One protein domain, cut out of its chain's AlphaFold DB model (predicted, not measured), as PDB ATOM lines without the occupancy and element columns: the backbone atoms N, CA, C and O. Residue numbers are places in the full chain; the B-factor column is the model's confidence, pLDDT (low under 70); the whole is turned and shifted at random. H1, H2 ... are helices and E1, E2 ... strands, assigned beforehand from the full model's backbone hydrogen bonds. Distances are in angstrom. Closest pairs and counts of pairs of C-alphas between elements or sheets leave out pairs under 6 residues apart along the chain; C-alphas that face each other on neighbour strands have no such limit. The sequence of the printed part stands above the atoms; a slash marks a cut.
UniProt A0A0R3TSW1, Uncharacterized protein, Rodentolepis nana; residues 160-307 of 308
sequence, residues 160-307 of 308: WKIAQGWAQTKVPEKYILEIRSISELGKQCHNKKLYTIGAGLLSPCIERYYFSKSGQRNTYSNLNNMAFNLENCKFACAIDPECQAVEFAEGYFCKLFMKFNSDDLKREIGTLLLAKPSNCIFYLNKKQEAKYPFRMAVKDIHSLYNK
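Overview. This is residues 160 to 307 of the 308 residues of an uncharacterized protein of Rodentolepis nana (UniProt A0A0R3TSW1). A strongly twisted antiparallel sheet of five strands has H1 packed along one face, making two layers, a sheet with a helix on one of its faces; at one edge the paired strands E1 and E7 both bend sharply and fold back toward E5. Past the other edge, that of E2, H3 lies between the sheet and the small hairpin of E3 and E4, which is far from the core, while the short H2 follows the end of E7. The printed part has 148 residues with seven named strands and three named helices, in the order E1 E2 E3 E4 H1 E5 E6 E7 H2 H3; the large sheet runs E1 E7 E5 E6 E2. The class is mixed, helices and strands, with under half of the residues in named elements. The whole is compact, with a radius of gyration of the C-alphas of 15.6 A and spans of 44 by 39 by 28 A.

Along the chain. E1, residues 161 to 168, begins at C-alpha 161 (-23.832, -0.652, -4.247), is 13.7 A from first to last C-alpha, and bends by 110 degrees at residue 165. E2, residues 176 to 180, is 12.2 A long. Residues 181 to 208 hold no named element. E3, residues 209 to 211, and E4, residues 217 to 219, have three residues each. H1, residues 230 to 239, is 14.4 A long and begins at C-alpha 230 (-16.106, 10.506, -6.266). E5, residues 245 to 249, is 13.6 A long, and E6, residues 253 to 257, is 12.7 A long. E7, residues 265 to 275, is 12.1 A from first to last C-alpha and bends by 140 degrees at residue 268. H2, residues 278 to 284, precedes H3, residues 295 to 305, which is 15.8 A long and ends at C-alpha 305 (-25.716, 20.006, -19.370).

Arrangement. In the large sheet E1 and E2 are the edge strands. E1 is antiparallel to E7, with N 163 and O 273 2.8 A apart and N 268 and O 165 2.9 A apart, within hydrogen-bond range. The closest C-alphas of E1 and E5 are those of Ala 167 and Glu 247, 6.6 A apart. E7 and E5 are antiparallel, with N 246 and O 274 at 2.8 A. E5 and E6 form a hairpin, with N 255 and O 247 at 2.8 A. E6 and E2 are antiparallel, with N 179 and O 254 at 2.8 A. H1 is on this sheet at a height of 8.7 A, over E5 and E6, and runs along the strands at 22 degrees to E5 on the local plane; its closest C-alphas to E6 are those of Cys 233 and Cys 254, 5.8 A apart. H1 and H3 only just touch, with 3 pairs of C-alphas within 8 A, the closest being Ile 239 and Val 298 at 7.0 A; they run opposite ways at a steep tilt of 60 degrees. H3 only grazes the large sheet, with its residues 301 to 305. The closest C-alphas of H3 and E3 are those of Met 296 and Tyr 210, 6.2 A apart. E3 and E4 form a hairpin, with N 218 and O 210 at 2.8 A. H2 is not on the large sheet; it is close to but not clearly touching H1, with the C-alphas of Cys 280 and Ala 238 7.8 A apart. In H1 and H2 every O i to N i+4 pair is within hydrogen-bond range; in H3, 6 of 7 are.

Size, cuts and confidence. The C-alphas farthest apart, those of Ser 214 and Arg 267, are 46.2 A apart. The printed part has no cut. The link from E2 to E3, 28 residues, is the long one. The mean pLDDT of the printed part is 79.7; it is under 70 at residues 191 to 201, 207 to 222, 285 to 291 and 304 to 307.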
ATOM      1  N   TRP A 160     -24.304   2.764  -0.903       94.19
ATOM      2  CA  TRP A 160     -24.241   2.655  -2.360       94.19
ATOM      3  C   TRP A 160     -23.692   1.287  -2.759       94.19
ATOM      4  O   TRP A 160     -22.679   0.841  -2.221       94.19
ATOM      5  N   LYS A 161     -24.340   0.621  -3.718       93.50
ATOM      6  CA  LYS A 161     -23.832  -0.652  -4.247       93.50
ATOM      7  C   LYS A 161     -22.742  -0.364  -5.262       93.50
ATOM      8  O   LYS A 161     -23.002   0.351  -6.223       93.50
ATOM      9  N   ILE A 162     -21.560  -0.930  -5.058       92.25
ATOM     10  CA  ILE A 162     -20.375  -0.648  -5.866       92.25
ATOM     11  C   ILE A 162     -20.120  -1.803  -6.834       92.25
ATOM     12  O   ILE A 162     -20.083  -2.963  -6.427       92.25
ATOM     13  N   ALA A 163     -19.892  -1.477  -8.101       90.25
ATOM     14  CA  ALA A 163     -19.390  -2.389  -9.116       90.25
ATOM     15  C   ALA A 163     -18.139  -1.769  -9.758       90.25
ATOM     16  O   ALA A 163     -18.218  -0.889 -10.612       90.25
ATOM     17  N   GLN A 164     -16.965  -2.215  -9.311       91.44
ATOM     18  CA  GLN A 164     -15.680  -1.735  -9.819       91.44
ATOM     19  C   GLN A 164     -15.307  -2.436 -11.130       91.44
ATOM     20  O   GLN A 164     -15.402  -3.660 -11.240       91.44
ATOM     21  N   GLY A 165     -14.841  -1.664 -12.110       88.75
ATOM     22  CA  GLY A 165     -14.473  -2.178 -13.426       88.75
ATOM     23  C   GLY A 165     -15.681  -2.528 -14.298       88.75
ATOM     24  O   GLY A 165     -15.583  -3.415 -15.151       88.75
ATOM     25  N   TRP A 166     -16.824  -1.889 -14.043       90.50
ATOM     26  CA  TRP A 166     -18.070  -2.083 -14.775       90.50
ATOM     27  C   TRP A 166     -18.648  -0.737 -15.189       90.50
ATOM     28  O   TRP A 166     -18.675   0.196 -14.393       90.50
ATOM     29  N   ALA A 167     -19.172  -0.686 -16.407       89.88
ATOM     30  CA  ALA A 167     -19.874   0.460 -16.959       89.88
ATOM     31  C   ALA A 167     -21.272   0.051 -17.416       89.88
ATOM     32  O   ALA A 167     -21.516  -1.101 -17.799       89.88
ATOM     33  N   GLN A 168     -22.191   1.009 -17.382       89.50
ATOM     34  CA  GLN A 168     -23.560   0.789 -17.822       89.50
ATOM     35  C   GLN A 168     -23.616   0.757 -19.359       89.50
ATOM     36  O   GLN A 168     -22.952   1.532 -20.049       89.50
ATOM     37  N   THR A 169     -24.418  -0.142 -19.921       89.38
ATOM     38  CA  THR A 169     -24.651  -0.255 -21.367       89.38
ATOM     39  C   THR A 169     -26.121  -0.095 -21.688       89.38
ATOM     40  O   THR A 169     -26.974  -0.170 -20.814       89.38
ATOM     41  N   LYS A 170     -26.431   0.159 -22.964       88.62
ATOM     42  CA  LYS A 170     -27.810   0.222 -23.479       88.62
ATOM     43  C   LYS A 170     -28.724   1.254 -22.800       88.62
ATOM     44  O   LYS A 170     -29.928   1.243 -23.045       88.62
ATOM     45  N   VAL A 171     -28.187   2.180 -22.000       88.25
ATOM     46  CA  VAL A 171     -28.955   3.323 -21.500       88.25
ATOM     47  C   VAL A 171     -28.969   4.408 -22.581       88.25
ATOM     48  O   VAL A 171     -27.902   4.832 -23.022       88.25
ATOM     49  N   PRO A 172     -30.151   4.864 -23.036       89.69
ATOM     50  CA  PRO A 172     -30.238   5.950 -24.006       89.69
ATOM     51  C   PRO A 172     -29.609   7.243 -23.472       89.69
ATOM     52  O   PRO A 172     -29.846   7.593 -22.316       89.69
ATOM     53  N   GLU A 173     -28.912   7.994 -24.328       87.94
ATOM     54  CA  GLU A 173     -28.183   9.224 -23.959       87.94
ATOM     55  C   GLU A 173     -29.047  10.253 -23.216       87.94
ATOM     56  O   GLU A 173     -28.584  10.876 -22.271       87.94
ATOM     57  N   LYS A 174     -30.341  10.354 -23.545       88.56
ATOM     58  CA  LYS A 174     -31.293  11.249 -22.858       88.56
ATOM     59  C   LYS A 174     -31.486  10.973 -21.357       88.56
ATOM     60  O   LYS A 174     -32.116  11.773 -20.676       88.56
ATOM     61  N   TYR A 175     -31.039   9.819 -20.860       91.25
ATOM     62  CA  TYR A 175     -31.075   9.450 -19.441       91.25
ATOM     63  C   TYR A 175     -29.688   9.489 -18.790       91.25
ATOM     64  O   TYR A 175     -29.540   9.018 -17.660       91.25
ATOM     65  N   ILE A 176     -28.685  10.011 -19.499       92.00
ATOM     66  CA  ILE A 176     -27.300  10.095 -19.053       92.00
ATOM     67  C   ILE A 176     -26.903  11.564 -19.004       92.00
ATOM     68  O   ILE A 176     -26.826  12.248 -20.022       92.00
ATOM     69  N   LEU A 177     -26.589  12.027 -17.802       92.06
ATOM     70  CA  LEU A 177     -25.954  13.315 -17.587       92.06
ATOM     71  C   LEU A 177     -24.448  13.096 -17.436       92.06
ATOM     72  O   LEU A 177     -24.009  12.581 -16.412       92.06
ATOM     73  N   GLU A 178     -23.651  13.478 -18.433       93.06
ATOM     74  CA  GLU A 178     -22.193  13.325 -18.392       93.06
ATOM     75  C   GLU A 178     -21.491  14.636 -18.011       93.06
ATOM     76  O   GLU A 178     -21.519  15.621 -18.745       93.06
ATOM     77  N   ILE A 179     -20.804  14.626 -16.869       92.75
ATOM     78  CA  ILE A 179     -20.035  15.754 -16.340       92.75
ATOM     79  C   ILE A 179     -18.550  15.456 -16.536       92.75
ATOM     80  O   ILE A 179     -17.938  14.703 -15.780       92.75
ATOM     81  N   ARG A 180     -17.966  16.040 -17.582       93.62
ATOM     82  CA  ARG A 180     -16.565  15.816 -17.976       93.62
ATOM     83  C   ARG A 180     -15.597  16.703 -17.201       93.62
ATOM     84  O   ARG A 180     -15.979  17.783 -16.748       93.62
ATOM     85  N   SER A 181     -14.325  16.316 -17.145       92.31
ATOM     86  CA  SER A 181     -13.238  17.094 -16.524       92.31
ATOM     87  C   SER A 181     -12.970  18.463 -17.163       92.31
ATOM     88  O   SER A 181     -12.281  19.285 -16.574       92.31
ATOM     89  N   ILE A 182     -13.539  18.749 -18.333       89.19
ATOM     90  CA  ILE A 182     -13.477  20.074 -18.974       89.19
ATOM     91  C   ILE A 182     -14.668  20.979 -18.624       89.19
ATOM     92  O   ILE A 182     -14.645  22.170 -18.915       89.19
ATOM     93  N   SER A 183     -15.730  20.423 -18.034       88.25
ATOM     94  CA  SER A 183     -16.938  21.180 -17.695       88.25
ATOM     95  C   SER A 183     -16.734  22.026 -16.438       88.25
ATOM     96  O   SER A 183     -15.920  21.693 -15.580       88.25
ATOM     97  N   GLU A 184     -17.532  23.080 -16.268       85.25
ATOM     98  CA  GLU A 184     -17.471  23.941 -15.077       85.25
ATOM     99  C   GLU A 184     -17.653  23.178 -13.754       85.25
ATOM    100  O   GLU A 184     -17.036  23.531 -12.753       85.25
ATOM    101  N   LEU A 185     -18.480  22.128 -13.755       86.81
ATOM    102  CA  LEU A 185     -18.752  21.287 -12.585       86.81
ATOM    103  C   LEU A 185     -17.703  20.180 -12.395       86.81
ATOM    104  O   LEU A 185     -17.443  19.745 -11.271       86.81
ATOM    105  N   GLY A 186     -17.123  19.693 -13.492       88.88
ATOM    106  CA  GLY A 186     -16.207  18.557 -13.487       88.88
ATOM    107  C   GLY A 186     -14.734  18.932 -13.395       88.88
ATOM    108  O   GLY A 186     -13.963  18.110 -12.909       88.88
ATOM    109  N   LYS A 187     -14.341  20.138 -13.823       89.75
ATOM    110  CA  LYS A 187     -12.940  20.574 -13.840       89.75
ATOM    111  C   LYS A 187     -12.302  20.574 -12.466       89.75
ATOM    112  O   LYS A 187     -12.953  20.876 -11.465       89.75
ATOM    113  N   GLN A 188     -11.011  20.250 -12.457       89.81
ATOM    114  CA  GLN A 188     -10.217  20.295 -11.246       89.81
ATOM    115  C   GLN A 188     -10.015  21.749 -10.831       89.81
ATOM    116  O   GLN A 188      -9.594  22.599 -11.614       89.81
ATOM    117  N   CYS A 189     -10.324  22.021  -9.581       84.62
ATOM    118  CA  CYS A 189     -10.198  23.304  -8.943       84.62
ATOM    119  C   CYS A 189      -9.821  23.086  -7.483       84.62
ATOM    120  O   CYS A 189     -10.155  22.076  -6.851       84.62
ATOM    121  N   HIS A 190      -9.101  24.050  -6.936       79.88
ATOM    122  CA  HIS A 190      -8.705  24.013  -5.546       79.88
ATOM    123  C   HIS A 190      -9.863  24.498  -4.669       79.88
ATOM    124  O   HIS A 190     -10.361  25.621  -4.811       79.88
ATOM    125  N   ASN A 191     -10.302  23.622  -3.765       68.44
ATOM    126  CA  ASN A 191     -11.278  23.973  -2.750       68.44
ATOM    127  C   ASN A 191     -10.552  24.652  -1.584       68.44
ATOM    128  O   ASN A 191      -9.981  23.969  -0.733       68.44
ATOM    129  N   LYS A 192     -10.622  25.985  -1.547       59.81
ATOM    130  CA  LYS A 192     -10.043  26.827  -0.486       59.81
ATOM    131  C   LYS A 192     -10.471  26.394   0.930       59.81
ATOM    132  O   LYS A 192      -9.727  26.545   1.880       59.81
ATOM    133  N   LYS A 193     -11.622  25.722   1.066       54.19
ATOM    134  CA  LYS A 193     -12.188  25.262   2.352       54.19
ATOM    135  C   LYS A 193     -11.405  24.143   3.037       54.19
ATOM    136  O   LYS A 193     -11.578  23.932   4.235       54.19
ATOM    137  N   LEU A 194     -10.651  23.353   2.270       52.50
ATOM    138  CA  LEU A 194     -10.014  22.120   2.751       52.50
ATOM    139  C   LEU A 194      -8.488  22.230   2.834       52.50
ATOM    140  O   LEU A 194      -7.864  21.387   3.469       52.50
ATOM    141  N   TYR A 195      -7.887  23.235   2.194       54.31
ATOM    142  CA  TYR A 195      -6.442  23.308   2.012       54.31
ATOM    143  C   TYR A 195      -5.968  24.766   2.079       54.31
ATOM    144  O   TYR A 195      -6.195  25.533   1.151       54.31
ATOM    145  N   THR A 196      -5.274  25.130   3.157       50.06
ATOM    146  CA  THR A 196      -4.774  26.495   3.421       50.06
ATOM    147  C   THR A 196      -3.412  26.782   2.772       50.06
ATOM    148  O   THR A 196      -2.994  27.932   2.678       50.06
ATOM    149  N   ILE A 197      -2.686  25.752   2.313       47.94
ATOM    150  CA  ILE A 197      -1.352  25.885   1.707       47.94
ATOM    151  C   ILE A 197      -1.273  25.039   0.432       47.94
ATOM    152  O   ILE A 197      -1.468  23.829   0.465       47.94
ATOM    153  N   GLY A 198      -0.920  25.686  -0.684       54.06
ATOM    154  CA  GLY A 198      -0.287  25.039  -1.837       54.06
ATOM    155  C   GLY A 198      -1.187  24.215  -2.762       54.06
ATOM    156  O   GLY A 198      -1.112  22.994  -2.786       54.06
ATOM    157  N   ALA A 199      -1.907  24.880  -3.666       54.34
ATOM    158  CA  ALA A 199      -2.252  24.293  -4.963       54.34
ATOM    159  C   ALA A 199      -1.805  25.248  -6.075       54.34
ATOM    160  O   ALA A 199      -2.624  25.791  -6.806       54.34
ATOM    161  N   GLY A 200      -0.496  25.503  -6.166       58.38
ATOM    162  CA  GLY A 200       0.115  26.575  -6.972       58.38
ATOM    163  C   GLY A 200      -0.163  26.583  -8.487       58.38
ATOM    164  O   GLY A 200       0.374  27.440  -9.177       58.38
ATOM    165  N   LEU A 201      -0.995  25.675  -9.009       67.75
ATOM    166  CA  LEU A 201      -1.436  25.631 -10.411       67.75
ATOM    167  C   LEU A 201      -2.963  25.581 -10.604       67.75
ATOM    168  O   LEU A 201      -3.427  25.794 -11.722       67.75
ATOM    169  N   LEU A 202      -3.758  25.293  -9.567       76.88
ATOM    170  CA  LEU A 202      -5.207  25.122  -9.719       76.88
ATOM    171  C   LEU A 202      -5.949  26.417  -9.391       76.88
ATOM    172  O   LEU A 202      -5.738  27.029  -8.344       76.88
ATOM    173  N   SER A 203      -6.874  26.804 -10.270       81.31
ATOM    174  CA  SER A 203      -7.777  27.918  -9.996       81.31
ATOM    175  C   SER A 203      -8.728  27.572  -8.840       81.31
ATOM    176  O   SER A 203      -9.057  26.398  -8.627       81.31
ATOM    177  N   PRO A 204      -9.172  28.572  -8.061       78.12
ATOM    178  CA  PRO A 204     -10.157  28.338  -7.018       78.12
ATOM    179  C   PRO A 204     -11.470  27.831  -7.610       78.12
ATOM    180  O   PRO A 204     -11.917  28.286  -8.665       78.12
ATOM    181  N   CYS A 205     -12.106  26.904  -6.903       77.19
ATOM    182  CA  CYS A 205     -13.428  26.424  -7.271       77.19
ATOM    183  C   CYS A 205     -14.457  27.561  -7.297       77.19
ATOM    184  O   CYS A 205     -14.513  28.374  -6.376       77.19
ATOM    185  N   ILE A 206     -15.304  27.588  -8.333       73.56
ATOM    186  CA  ILE A 206     -16.432  28.523  -8.397       73.56
ATOM    187  C   ILE A 206     -17.430  28.152  -7.307       73.56
ATOM    188  O   ILE A 206     -18.001  27.061  -7.312       73.56
ATOM    189  N   GLU A 207     -17.672  29.078  -6.390       65.75
ATOM    190  CA  GLU A 207     -18.672  28.889  -5.353       65.75
ATOM    191  C   GLU A 207     -20.058  29.252  -5.871       65.75
ATOM    192  O   GLU A 207     -20.284  30.343  -6.396       65.75
ATOM    193  N   ARG A 208     -21.002  28.326  -5.712       64.44
ATOM    194  CA  ARG A 208     -22.397  28.535  -6.087       64.44
ATOM    195  C   ARG A 208     -23.261  28.565  -4.844       64.44
ATOM    196  O   ARG A 208     -23.186  27.681  -3.991       64.44
ATOM    197  N   TYR A 209     -24.087  29.598  -4.755       60.81
ATOM    198  CA  TYR A 209     -24.954  29.823  -3.610       60.81
ATOM    199  C   TYR A 209     -26.394  29.494  -3.970       60.81
ATOM    200  O   TYR A 209     -26.959  30.063  -4.905       60.81
ATOM    201  N   TYR A 210     -26.997  28.585  -3.205       60.25
ATOM    202  CA  TYR A 210     -28.381  28.179  -3.395       60.25
ATOM    203  C   TYR A 210     -29.196  28.582  -2.170       60.25
ATOM    204  O   TYR A 210     -28.923  28.159  -1.053       60.25
ATOM    205  N   PHE A 211     -30.208  29.411  -2.385       50.00
ATOM    206  CA  PHE A 211     -31.154  29.867  -1.375       50.00
ATOM    207  C   PHE A 211     -32.522  29.203  -1.567       50.00
ATOM    208  O   PHE A 211     -33.082  29.195  -2.661       50.00
ATOM    209  N   SER A 212     -33.105  28.649  -0.508       46.97
ATOM    210  CA  SER A 212     -34.520  28.255  -0.546       46.97
ATOM    211  C   SER A 212     -35.442  29.488  -0.614       46.97
ATOM    212  O   SER A 212     -35.020  30.612  -0.341       46.97
ATOM    213  N   LYS A 213     -36.732  29.298  -0.943       38.88
ATOM    214  CA  LYS A 213     -37.745  30.378  -0.873       38.88
ATOM    215  C   LYS A 213     -37.893  30.957   0.536       38.88
ATOM    216  O   LYS A 213     -38.238  32.119   0.687       38.88
ATOM    217  N   SER A 214     -37.620  30.146   1.549       38.44
ATOM    218  CA  SER A 214     -37.522  30.560   2.939       38.44
ATOM    219  C   SER A 214     -36.093  30.972   3.268       38.44
ATOM    220  O   SER A 214     -35.642  30.568   4.315       38.44
ATOM    221  N   GLY A 215     -35.335  31.587   2.349       35.91
ATOM    222  CA  GLY A 215     -33.981  32.155   2.498       35.91
ATOM    223  C   GLY A 215     -32.881  31.319   3.180       35.91
ATOM    224  O   GLY A 215     -31.797  31.841   3.424       35.91
ATOM    225  N   GLN A 216     -33.106  30.038   3.486       38.38
ATOM    226  CA  GLN A 216     -32.060  29.153   3.992       38.38
ATOM    227  C   GLN A 216     -31.029  28.967   2.884       38.38
ATOM    228  O   GLN A 216     -31.356  28.439   1.814       38.38
ATOM    229  N   ARG A 217     -29.813  29.458   3.136       48.12
ATOM    230  CA  ARG A 217     -28.650  29.239   2.283       48.12
ATOM    231  C   ARG A 217     -28.187  27.810   2.491       48.12
ATOM    232  O   ARG A 217     -27.785  27.436   3.587       48.12
ATOM    233  N   ASN A 218     -28.213  27.037   1.423       47.97
ATOM    234  CA  ASN A 218     -27.598  25.733   1.396       47.97
ATOM    235  C   ASN A 218     -26.301  25.865   0.598       47.97
ATOM    236  O   ASN A 218     -26.303  25.982  -0.629       47.97
ATOM    237  N   THR A 219     -25.184  25.924   1.315       51.09
ATOM    238  CA  THR A 219     -23.860  25.866   0.702       51.09
ATOM    239  C   THR A 219     -23.610  24.418   0.302       51.09
ATOM    240  O   THR A 219     -23.402  23.564   1.159       51.09
ATOM    241  N   TYR A 220     -23.648  24.126  -0.995       55.53
ATOM    242  CA  TYR A 220     -23.210  22.835  -1.517       55.53
ATOM    243  C   TYR A 220     -21.779  22.999  -2.008       55.53
ATOM    244  O   TYR A 220     -21.539  23.240  -3.186       55.53
ATOM    245  N   SER A 221     -20.815  22.892  -1.096       53.62
ATOM    246  CA  SER A 221     -19.376  22.946  -1.403       53.62
ATOM    247  C   SER A 221     -18.889  21.838  -2.349       53.62
ATOM    248  O   SER A 221     -17.710  21.811  -2.690       53.62
ATOM    249  N   ASN A 222     -19.780  20.929  -2.753       63.81
ATOM    250  CA  ASN A 222     -19.451  19.655  -3.381       63.81
ATOM    251  C   ASN A 222     -19.949  19.566  -4.837       63.81
ATOM    252  O   ASN A 222     -19.912  18.488  -5.419       63.81
ATOM    253  N   LEU A 223     -20.414  20.667  -5.449       79.62
ATOM    254  CA  LEU A 223     -20.809  20.696  -6.873       79.62
ATOM    255  C   LEU A 223     -19.677  21.189  -7.783       79.62
ATOM    256  O   LEU A 223     -19.864  21.972  -8.711       79.62
ATOM    257  N   ASN A 224     -18.479  20.716  -7.476       83.31
ATOM    258  CA  ASN A 224     -17.203  21.098  -8.056       83.31
ATOM    259  C   ASN A 224     -16.366  19.826  -8.161       83.31
ATOM    260  O   ASN A 224     -16.652  18.864  -7.447       83.31
ATOM    261  N   ASN A 225     -15.295  19.809  -8.955       88.06
ATOM    262  CA  ASN A 225     -14.392  18.655  -9.018       88.06
ATOM    263  C   ASN A 225     -15.112  17.323  -9.287       88.06
ATOM    264  O   ASN A 225     -14.618  16.278  -8.874       88.06
ATOM    265  N   MET A 226     -16.286  17.315  -9.927       91.00
ATOM    266  CA  MET A 226     -17.097  16.095  -9.995       91.00
ATOM    267  C   MET A 226     -16.415  14.983 -10.794       91.00
ATOM    268  O   MET A 226     -16.677  13.822 -10.520       91.00
ATOM    269  N   ALA A 227     -15.519  15.310 -11.731       92.94
ATOM    270  CA  ALA A 227     -14.726  14.313 -12.450       92.94
ATOM    271  C   ALA A 227     -13.480  13.847 -11.671       92.94
ATOM    272  O   ALA A 227     -12.847  12.882 -12.073       92.94
ATOM    273  N   PHE A 228     -13.117  14.509 -10.569       92.06
ATOM    274  CA  PHE A 228     -11.903  14.232  -9.785       92.06
ATOM    275  C   PHE A 228     -12.199  13.754  -8.358       92.06
ATOM    276  O   PHE A 228     -11.329  13.190  -7.711       92.06
ATOM    277  N   ASN A 229     -13.413  13.968  -7.850       90.44
ATOM    278  CA  ASN A 229     -13.820  13.550  -6.516       90.44
ATOM    279  C   ASN A 229     -15.117  12.736  -6.590       90.44
ATOM    280  O   ASN A 229     -16.197  13.260  -6.878       90.44
ATOM    281  N   LEU A 230     -14.995  11.446  -6.278       91.25
ATOM    282  CA  LEU A 230     -16.106  10.506  -6.266       91.25
ATOM    283  C   LEU A 230     -17.233  10.934  -5.314       91.25
ATOM    284  O   LEU A 230     -18.403  10.784  -5.655       91.25
ATOM    285  N   GLU A 231     -16.918  11.476  -4.138       88.69
ATOM    286  CA  GLU A 231     -17.936  11.897  -3.169       88.69
ATOM    287  C   GLU A 231     -18.747  13.092  -3.683       88.69
ATOM    288  O   GLU A 231     -19.957  13.142  -3.469       88.69
ATOM    289  N   ASN A 232     -18.126  13.992  -4.452       88.75
ATOM    290  CA  ASN A 232     -18.828  15.094  -5.118       88.75
ATOM    291  C   ASN A 232     -19.775  14.573  -6.209       88.75
ATOM    292  O   ASN A 232     -20.932  14.991  -6.287       88.75
ATOM    293  N   CYS A 233     -19.315  13.598  -6.999       92.56
ATOM    294  CA  CYS A 233     -20.141  12.913  -7.995       92.56
ATOM    295  C   CYS A 233     -21.334  12.178  -7.351       92.56
ATOM    296  O   CYS A 233     -22.488  12.351  -7.755       92.56
ATOM    297  N   LYS A 234     -21.080  11.408  -6.283       92.88
ATOM    298  CA  LYS A 234     -22.117  10.725  -5.494       92.88
ATOM    299  C   LYS A 234     -23.106  11.716  -4.896       92.88
ATOM    300  O   LYS A 234     -24.305  11.462  -4.934       92.88
ATOM    301  N   PHE A 235     -22.626  12.834  -4.357       90.06
ATOM    302  CA  PHE A 235     -23.471  13.870  -3.771       90.06
ATOM    303  C   PHE A 235     -24.409  14.494  -4.804       90.06
ATOM    304  O   PHE A 235     -25.601  14.615  -4.525       90.06
ATOM    305  N   ALA A 236     -23.916  14.798  -6.009       90.31
ATOM    306  CA  ALA A 236     -24.743  15.299  -7.105       90.31
ATOM    307  C   ALA A 236     -25.900  14.337  -7.437       90.31
ATOM    308  O   ALA A 236     -27.053  14.759  -7.507       90.31
ATOM    309  N   CYS A 237     -25.626  13.031  -7.536       93.25
ATOM    310  CA  CYS A 237     -26.680  12.031  -7.731       93.25
ATOM    311  C   CYS A 237     -27.573  11.839  -6.502       93.25
ATOM    312  O   CYS A 237     -28.760  11.551  -6.637       93.25
ATOM    313  N   ALA A 238     -27.034  11.970  -5.290       90.75
ATOM    314  CA  ALA A 238     -27.802  11.816  -4.062       90.75
ATOM    315  C   ALA A 238     -28.933  12.850  -3.993       90.75
ATOM    316  O   ALA A 238     -30.089  12.473  -3.795       90.75
ATOM    317  N   ILE A 239     -28.605  14.121  -4.246       86.00
ATOM    318  CA  ILE A 239     -29.563  15.231  -4.191       86.00
ATOM    319  C   ILE A 239     -30.482  15.303  -5.411       86.00
ATOM    320  O   ILE A 239     -31.519  15.962  -5.331       86.00
ATOM    321  N   ASP A 240     -30.129  14.657  -6.521       89.06
ATOM    322  CA  ASP A 240     -30.977  14.549  -7.705       89.06
ATOM    323  C   ASP A 240     -32.010  13.420  -7.523       89.06
ATOM    324  O   ASP A 240     -31.629  12.247  -7.432       89.06
ATOM    325  N   PRO A 241     -33.319  13.724  -7.445       87.50
ATOM    326  CA  PRO A 241     -34.330  12.692  -7.260       87.50
ATOM    327  C   PRO A 241     -34.451  11.731  -8.451       87.50
ATOM    328  O   PRO A 241     -34.861  10.591  -8.246       87.50
ATOM    329  N   GLU A 242     -34.110  12.168  -9.668       89.06
ATOM    330  CA  GLU A 242     -34.199  11.329 -10.869       89.06
ATOM    331  C   GLU A 242     -32.998  10.386 -10.995       89.06
ATOM    332  O   GLU A 242     -33.114   9.308 -11.580       89.06
ATOM    333  N   CYS A 243     -31.860  10.751 -10.401       92.75
ATOM    334  CA  CYS A 243     -30.647   9.953 -10.482       92.75
ATOM    335  C   CYS A 243     -30.754   8.653  -9.671       92.75
ATOM    336  O   CYS A 243     -31.081   8.654  -8.481       92.75
ATOM    337  N   GLN A 244     -30.419   7.537 -10.319       94.00
ATOM    338  CA  GLN A 244     -30.450   6.179  -9.772       94.00
ATOM    339  C   GLN A 244     -29.057   5.567  -9.596       94.00
ATOM    340  O   GLN A 244     -28.889   4.667  -8.775       94.00
ATOM    341  N   ALA A 245     -28.060   6.017 -10.355       95.38
ATOM    342  CA  ALA A 245     -26.693   5.516 -10.262       95.38
ATOM    343  C   ALA A 245     -25.685   6.524 -10.814       95.38
ATOM    344  O   ALA A 245     -26.050   7.425 -11.568       95.38
ATOM    345  N   VAL A 246     -24.414   6.332 -10.473       96.31
ATOM    346  CA  VAL A 246     -23.291   7.078 -11.042       96.31
ATOM    347  C   VAL A 246     -22.247   6.146 -11.629       96.31
ATOM    348  O   VAL A 246     -21.982   5.091 -11.063       96.31
ATOM    349  N   GLU A 247     -21.632   6.549 -12.735       96.12
ATOM    350  CA  GLU A 247     -20.398   5.951 -13.255       96.12
ATOM    351  C   GLU A 247     -19.307   7.011 -13.188       96.12
ATOM    352  O   GLU A 247     -19.457   8.118 -13.707       96.12
ATOM    353  N   PHE A 248     -18.221   6.680 -12.511       96.81
ATOM    354  CA  PHE A 248     -17.137   7.596 -12.222       96.81
ATOM    355  C   PHE A 248     -15.830   7.049 -12.788       96.81
ATOM    356  O   PHE A 248     -15.493   5.883 -12.576       96.81
ATOM    357  N   ALA A 249     -15.098   7.909 -13.485       95.88
ATOM    358  CA  ALA A 249     -13.737   7.667 -13.934       95.88
ATOM    359  C   ALA A 249     -12.891   8.882 -13.545       95.88
ATOM    360  O   ALA A 249     -13.091   9.980 -14.072       95.88
ATOM    361  N   GLU A 250     -11.972   8.681 -12.601       94.75
ATOM    362  CA  GLU A 250     -11.169   9.753 -12.010       94.75
ATOM    363  C   GLU A 250     -10.361  10.506 -13.075       94.75
ATOM    364  O   GLU A 250      -9.628   9.912 -13.861       94.75
ATOM    365  N   GLY A 251     -10.523  11.826 -13.123       93.19
ATOM    366  CA  GLY A 251      -9.897  12.717 -14.101       93.19
ATOM    367  C   GLY A 251     -10.591  12.781 -15.465       93.19
ATOM    368  O   GLY A 251     -10.235  13.630 -16.285       93.19
ATOM    369  N   TYR A 252     -11.612  11.954 -15.709       94.00
ATOM    370  CA  TYR A 252     -12.316  11.894 -16.993       94.00
ATOM    371  C   TYR A 252     -13.752  12.395 -16.881       94.00
ATOM    372  O   TYR A 252     -14.105  13.405 -17.499       94.00
ATOM    373  N   PHE A 253     -14.590  11.707 -16.101       95.06
ATOM    374  CA  PHE A 253     -16.011  12.028 -16.020       95.06
ATOM    375  C   PHE A 253     -16.689  11.533 -14.741       95.06
ATOM    376  O   PHE A 253     -16.287  10.559 -14.105       95.06
ATOM    377  N   CYS A 254     -17.804  12.188 -14.441       95.75
ATOM    378  CA  CYS A 254     -18.867  11.718 -13.571       95.75
ATOM    379  C   CYS A 254     -20.157  11.660 -14.392       95.75
ATOM    380  O   CYS A 254     -20.656  12.691 -14.840       95.75
ATOM    381  N   LYS A 255     -20.691  10.463 -14.622       95.38
ATOM    382  CA  LYS A 255     -21.973  10.264 -15.303       95.38
ATOM    383  C   LYS A 255     -23.052   9.983 -14.274       95.38
ATOM    384  O   LYS A 255     -22.888   9.074 -13.465       95.38
ATOM    385  N   LEU A 256     -24.157  10.720 -14.328       95.25
ATOM    386  CA  LEU A 256     -25.361  10.445 -13.548       95.25
ATOM    387  C   LEU A 256     -26.382   9.735 -14.445       95.25
ATOM    388  O   LEU A 256     -26.686  10.207 -15.542       95.25
ATOM    389  N   PHE A 257     -26.928   8.618 -13.977       94.19
ATOM    390  CA  PHE A 257     -27.907   7.818 -14.709       94.19
ATOM    391  C   PHE A 257     -29.296   7.991 -14.111       94.19
ATOM    392  O   PHE A 257     -29.532   7.610 -12.964       94.19
ATOM    393  N   MET A 258     -30.238   8.480 -14.914       91.75
ATOM    394  CA  MET A 258     -31.657   8.586 -14.537       91.75
ATOM    395  C   MET A 258     -32.395   7.247 -14.677       91.75
ATOM    396  O   MET A 258     -33.486   7.048 -14.144       91.75
ATOM    397  N   LYS A 259     -31.790   6.302 -15.403       90.31
ATOM    398  CA  LYS A 259     -32.223   4.909 -15.498       90.31
ATOM    399  C   LYS A 259     -31.037   3.993 -15.278       90.31
ATOM    400  O   LYS A 259     -30.018   4.136 -15.949       90.31
ATOM    401  N   PHE A 260     -31.202   3.032 -14.383       90.62
ATOM    402  CA  PHE A 260     -30.182   2.047 -14.069       90.62
ATOM    403  C   PHE A 260     -30.748   0.630 -14.186       90.62
ATOM    404  O   PHE A 260     -31.820   0.346 -13.656       90.62
ATOM    405  N   ASN A 261     -30.008  -0.257 -14.852       88.50
ATOM    406  CA  ASN A 261     -30.282  -1.691 -14.879       88.50
ATOM    407  C   ASN A 261     -29.030  -2.450 -14.423       88.50
ATOM    408  O   ASN A 261     -27.931  -2.180 -14.904       88.50
ATOM    409  N   SER A 262     -29.175  -3.381 -13.482       85.62
ATOM    410  CA  SER A 262     -28.059  -4.208 -13.012       85.62
ATOM    411  C   SER A 262     -27.604  -5.247 -14.034       85.62
ATOM    412  O   SER A 262     -26.487  -5.742 -13.919       85.62
ATOM    413  N   ASP A 263     -28.447  -5.567 -15.016       87.12
ATOM    414  CA  ASP A 263     -28.175  -6.632 -15.987       87.12
ATOM    415  C   ASP A 263     -27.457  -6.113 -17.242       87.12
ATOM    416  O   ASP A 263     -26.832  -6.879 -17.975       87.12
ATOM    417  N   ASP A 264     -27.500  -4.802 -17.489       89.69
ATOM    418  CA  ASP A 264     -26.932  -4.174 -18.683       89.69
ATOM    419  C   ASP A 264     -25.506  -3.654 -18.448       89.69
ATOM    420  O   ASP A 264     -25.137  -2.568 -18.884       89.69
ATOM    421  N   LEU A 265     -24.655  -4.438 -17.785       91.31
ATOM    422  CA  LEU A 265     -23.285  -4.030 -17.465       91.31
ATOM    423  C   LEU A 265     -22.255  -4.626 -18.432       91.31
ATOM    424  O   LEU A 265     -22.306  -5.808 -18.770       91.31
ATOM    425  N   LYS A 266     -21.257  -3.824 -18.821       93.31
ATOM    426  CA  LYS A 266     -20.039  -4.298 -19.504       93.31
ATOM    427  C   LYS A 266     -18.818  -4.088 -18.627       93.31
ATOM    428  O   LYS A 266     -18.763  -3.149 -17.837       93.31
ATOM    429  N   ARG A 267     -17.811  -4.942 -18.803       92.00
ATOM    430  CA  ARG A 267     -16.494  -4.741 -18.195       92.00
ATOM    431  C   ARG A 267     -15.838  -3.497 -18.789       92.00
ATOM    432  O   ARG A 267     -15.698  -3.402 -20.004       92.00
ATOM    433  N   GLU A 268     -15.406  -2.587 -17.926       90.75
ATOM    434  CA  GLU A 268     -14.678  -1.379 -18.312       90.75
ATOM    435  C   GLU A 268     -13.687  -1.007 -17.206       90.75
ATOM    436  O   GLU A 268     -14.057  -0.537 -16.132       90.75
ATOM    437  N   ILE A 269     -12.408  -1.294 -17.440       89.94
ATOM    438  CA  ILE A 269     -11.347  -1.097 -16.447       89.94
ATOM    439  C   ILE A 269     -11.165   0.404 -16.190       89.94
ATOM    440  O   ILE A 269     -11.215   1.204 -17.118       89.94
ATOM    441  N   GLY A 270     -10.944   0.782 -14.930       88.81
ATOM    442  CA  GLY A 270     -10.754   2.183 -14.537       88.81
ATOM    443  C   GLY A 270     -12.053   2.953 -14.292       88.81
ATOM    444  O   GLY A 270     -11.997   4.130 -13.953       88.81
ATOM    445  N   THR A 271     -13.209   2.293 -14.407       93.44
ATOM    446  CA  THR A 271     -14.511   2.871 -14.050       93.44
ATOM    447  C   THR A 271     -15.037   2.302 -12.737       93.44
ATOM    448  O   THR A 271     -14.753   1.158 -12.355       93.44
ATOM    449  N   LEU A 272     -15.817   3.115 -12.034       94.81
ATOM    450  CA  LEU A 272     -16.517   2.746 -10.817       94.81
ATOM    451  C   LEU A 272     -17.999   3.068 -10.976       94.81
ATOM    452  O   LEU A 272     -18.372   4.231 -11.112       94.81
ATOM    453  N   LEU A 273     -18.843   2.046 -10.919       95.31
ATOM    454  CA  LEU A 273     -20.288   2.205 -10.958       95.31
ATOM    455  C   LEU A 273     -20.848   2.113  -9.540       95.31
ATOM    456  O   LEU A 273     -20.560   1.158  -8.816       95.31
ATOM    457  N   LEU A 274     -21.653   3.091  -9.135       95.69
ATOM    458  CA  LEU A 274     -22.327   3.097  -7.846       95.69
ATOM    459  C   LEU A 274     -23.830   3.264  -8.035       95.69
ATOM    460  O   LEU A 274     -24.290   4.291  -8.530       95.69
ATOM    461  N   ALA A 275     -24.608   2.283  -7.590       94.69
ATOM    462  CA  ALA A 275     -26.062   2.381  -7.579       94.69
ATOM    463  C   ALA A 275     -26.549   3.028  -6.278       94.69
ATOM    464  O   ALA A 275     -26.127   2.649  -5.178       94.69
ATOM    465  N   LYS A 276     -27.458   3.994  -6.422       94.00
ATOM    466  CA  LYS A 276     -28.051   4.750  -5.321       94.00
ATOM    467  C   LYS A 276     -28.847   3.808  -4.407       94.00
ATOM    468  O   LYS A 276     -29.537   2.914  -4.910       94.00
ATOM    469  N   PRO A 277     -28.796   3.990  -3.076       92.88
ATOM    470  CA  PRO A 277     -29.558   3.157  -2.151       92.88
ATOM    471  C   PRO A 277     -31.056   3.152  -2.481       92.88
ATOM    472  O   PRO A 277     -31.661   4.204  -2.698       92.88
ATOM    473  N   SER A 278     -31.683   1.973  -2.454       89.44
ATOM    474  CA  SER A 278     -33.111   1.806  -2.770       89.44
ATOM    475  C   SER A 278     -34.016   2.629  -1.853       89.44
ATOM    476  O   SER A 278     -35.006   3.189  -2.319       89.44
ATOM    477  N   ASN A 279     -33.646   2.778  -0.576       89.81
ATOM    478  CA  ASN A 279     -34.347   3.648   0.371       89.81
ATOM    479  C   ASN A 279     -34.364   5.102  -0.119       89.81
ATOM    480  O   ASN A 279     -35.421   5.725  -0.141       89.81
ATOM    481  N   CYS A 280     -33.226   5.625  -0.588       88.69
ATOM    482  CA  CYS A 280     -33.177   6.968  -1.160       88.69
ATOM    483  C   CYS A 280     -34.097   7.097  -2.377       88.69
ATOM    484  O   CYS A 280     -34.867   8.047  -2.454       88.69
ATOM    485  N   ILE A 281     -34.053   6.134  -3.306       85.50
ATOM    486  CA  ILE A 281     -34.902   6.139  -4.509       85.50
ATOM    487  C   ILE A 281     -36.391   6.112  -4.124       85.50
ATOM    488  O   ILE A 281     -37.201   6.819  -4.718       85.50
ATOM    489  N   PHE A 282     -36.765   5.332  -3.110       82.75
ATOM    490  CA  PHE A 282     -38.151   5.211  -2.659       82.75
ATOM    491  C   PHE A 282     -38.688   6.494  -2.008       82.75
ATOM    492  O   PHE A 282     -39.829   6.884  -2.269       82.75
ATOM    493  N   TYR A 283     -37.888   7.147  -1.160       79.00
ATOM    494  CA  TYR A 283     -38.320   8.326  -0.405       79.00
ATOM    495  C   TYR A 283     -38.203   9.634  -1.202       79.00
ATOM    496  O   TYR A 283     -39.104  10.468  -1.102       79.00
ATOM    497  N   LEU A 284     -37.178   9.792  -2.050       74.44
ATOM    498  CA  LEU A 284     -37.017  10.978  -2.905       74.44
ATOM    499  C   LEU A 284     -38.096  11.081  -3.992       74.44
ATOM    500  O   LEU A 284     -38.568  12.178  -4.290       74.44
ATOM    501  N   ASN A 285     -38.538   9.951  -4.552       64.69
ATOM    502  CA  ASN A 285     -39.519   9.942  -5.643       64.69
ATOM    503  C   ASN A 285     -40.947  10.324  -5.219       64.69
ATOM    504  O   ASN A 285     -41.776  10.630  -6.071       64.69
ATOM    505  N   LYS A 286     -41.271  10.327  -3.919       55.56
ATOM    506  CA  LYS A 286     -42.654  10.540  -3.453       55.56
ATOM    507  C   LYS A 286     -43.063  12.003  -3.262       55.56
ATOM    508  O   LYS A 286     -44.250  12.253  -3.070       55.56
ATOM    509  N   LYS A 287     -42.134  12.969  -3.283       54.28
ATOM    510  CA  LYS A 287     -42.428  14.377  -2.945       54.28
ATOM    511  C   LYS A 287     -41.552  15.390  -3.691       54.28
ATOM    512  O   LYS A 287     -40.860  16.193  -3.067       54.28
ATOM    513  N   GLN A 288     -41.615  15.432  -5.021       59.25
ATOM    514  CA  GLN A 288     -41.113  16.603  -5.754       59.25
ATOM    515  C   GLN A 288     -42.094  17.784  -5.617       59.25
ATOM    516  O   GLN A 288     -42.792  18.174  -6.549       59.25
ATOM    517  N   GLU A 289     -42.169  18.355  -4.415       57.44
ATOM    518  CA  GLU A 289     -42.850  19.624  -4.162       57.44
ATOM    519  C   GLU A 289     -41.928  20.806  -4.497       57.44
ATOM    520  O   GLU A 289     -40.699  20.718  -4.434       57.44
ATOM    521  N   ALA A 290     -42.518  21.986  -4.710       59.00
ATOM    522  CA  ALA A 290     -41.799  23.265  -4.765       59.00
ATOM    523  C   ALA A 290     -40.934  23.564  -3.512       59.00
ATOM    524  O   ALA A 290     -40.201  24.554  -3.503       59.00
ATOM    525  N   LYS A 291     -41.033  22.726  -2.469       63.56
ATOM    526  CA  LYS A 291     -40.343  22.809  -1.178       63.56
ATOM    527  C   LYS A 291     -39.088  21.926  -1.070       63.56
ATOM    528  O   LYS A 291     -38.479  21.911  -0.007       63.56
ATOM    529  N   TYR A 292     -38.680  21.205  -2.122       73.12
ATOM    530  CA  TYR A 292     -37.461  20.385  -2.065       73.12
ATOM    531  C   TYR A 292     -36.198  21.256  -1.851       73.12
ATOM    532  O   TYR A 292     -35.931  22.140  -2.675       73.12
ATOM    533  N   PRO A 293     -35.398  21.024  -0.789       70.62
ATOM    534  CA  PRO A 293     -34.314  21.932  -0.393       70.62
ATOM    535  C   PRO A 293     -33.182  22.048  -1.425       70.62
ATOM    536  O   PRO A 293     -32.560  23.106  -1.540       70.62
ATOM    537  N   PHE A 294     -32.939  21.006  -2.225       76.75
ATOM    538  CA  PHE A 294     -31.862  20.982  -3.226       76.75
ATOM    539  C   PHE A 294     -32.324  21.351  -4.640       76.75
ATOM    540  O   PHE A 294     -31.535  21.298  -5.578       76.75
ATOM    541  N   ARG A 295     -33.580  21.785  -4.823       76.75
ATOM    542  CA  ARG A 295     -34.169  22.032  -6.152       76.75
ATOM    543  C   ARG A 295     -33.319  22.940  -7.046       76.75
ATOM    544  O   ARG A 295     -33.207  22.680  -8.238       76.75
ATOM    545  N   MET A 296     -32.759  24.022  -6.504       75.19
ATOM    546  CA  MET A 296     -31.969  24.954  -7.317       75.19
ATOM    547  C   MET A 296     -30.613  24.382  -7.725       75.19
ATOM    548  O   MET A 296     -30.165  24.657  -8.830       75.19
ATOM    549  N   ALA A 297     -30.004  23.559  -6.872       78.94
ATOM    550  CA  ALA A 297     -28.781  22.840  -7.203       78.94
ATOM    551  C   ALA A 297     -29.019  21.788  -8.279       78.94
ATOM    552  O   ALA A 297     -28.287  21.751  -9.258       78.94
ATOM    553  N   VAL A 298     -30.098  21.011  -8.154       84.06
ATOM    554  CA  VAL A 298     -30.514  20.067  -9.199       84.06
ATOM    555  C   VAL A 298     -30.764  20.811 -10.511       84.06
ATOM    556  O   VAL A 298     -30.227  20.436 -11.547       84.06
ATOM    557  N   LYS A 299     -31.491  21.937 -10.478       80.94
ATOM    558  CA  LYS A 299     -31.688  22.766 -11.675       80.94
ATOM    559  C   LYS A 299     -30.360  23.208 -12.290       80.94
ATOM    560  O   LYS A 299     -30.249  23.224 -13.507       80.94
ATOM    561  N   ASP A 300     -29.381  23.582 -11.475       80.75
ATOM    562  CA  ASP A 300     -28.089  24.060 -11.953       80.75
ATOM    563  C   ASP A 300     -27.254  22.942 -12.598       80.75
ATOM    564  O   ASP A 300     -26.791  23.118 -13.726       80.75
ATOM    565  N   ILE A 301     -27.191  21.770 -11.950       85.81
ATOM    566  CA  ILE A 301     -26.602  20.527 -12.481       85.81
ATOM    567  C   ILE A 301     -27.154  20.226 -13.885       85.81
ATOM    568  O   ILE A 301     -26.390  20.030 -14.828       85.81
ATOM    569  N   HIS A 302     -28.479  20.273 -14.043       82.19
ATOM    570  CA  HIS A 302     -29.158  20.003 -15.315       82.19
ATOM    571  C   HIS A 302     -29.094  21.169 -16.316       82.19
ATOM    572  O   HIS A 302     -29.149  20.959 -17.524       82.19
ATOM    573  N   SER A 303     -28.968  22.418 -15.859       74.00
ATOM    574  CA  SER A 303     -28.916  23.587 -16.753       74.00
ATOM    575  C   SER A 303     -27.591  23.712 -17.501       74.00
ATOM    576  O   SER A 303     -27.565  24.219 -18.621       74.00
ATOM    577  N   LEU A 304     -26.504  23.240 -16.889       58.91
ATOM    578  CA  LEU A 304     -25.155  23.285 -17.451       58.91
ATOM    579  C   LEU A 304     -24.878  22.125 -18.413       58.91
ATOM    580  O   LEU A 304     -23.961  22.222 -19.219       58.91
ATOM    581  N   TYR A 305     -25.703  21.077 -18.374       51.81
ATOM    582  CA  TYR A 305     -25.716  20.006 -19.370       51.81
ATOM    583  C   TYR A 305     -26.171  20.492 -20.747       51.81
ATOM    584  O   TYR A 305     -25.565  20.163 -21.757       51.81
ATOM    585  N   ASN A 306     -27.197  21.346 -20.788       45.88
ATOM    586  CA  ASN A 306     -27.818  21.807 -22.034       45.88
ATOM    587  C   ASN A 306     -27.006  22.892 -22.777       45.88
ATOM    588  O   ASN A 306     -27.563  23.599 -23.616       45.88
ATOM    589  N   LYS A 307     -25.727  23.094 -22.433       42.34
ATOM    590  CA  LYS A 307     -24.860  24.143 -23.001       42.34
ATOM    591  C   LYS A 307     -23.598  23.619 -23.698       42.34
ATOM    592  O   LYS A 307     -22.702  24.419 -23.961       42.34
TER     593      LYS A 307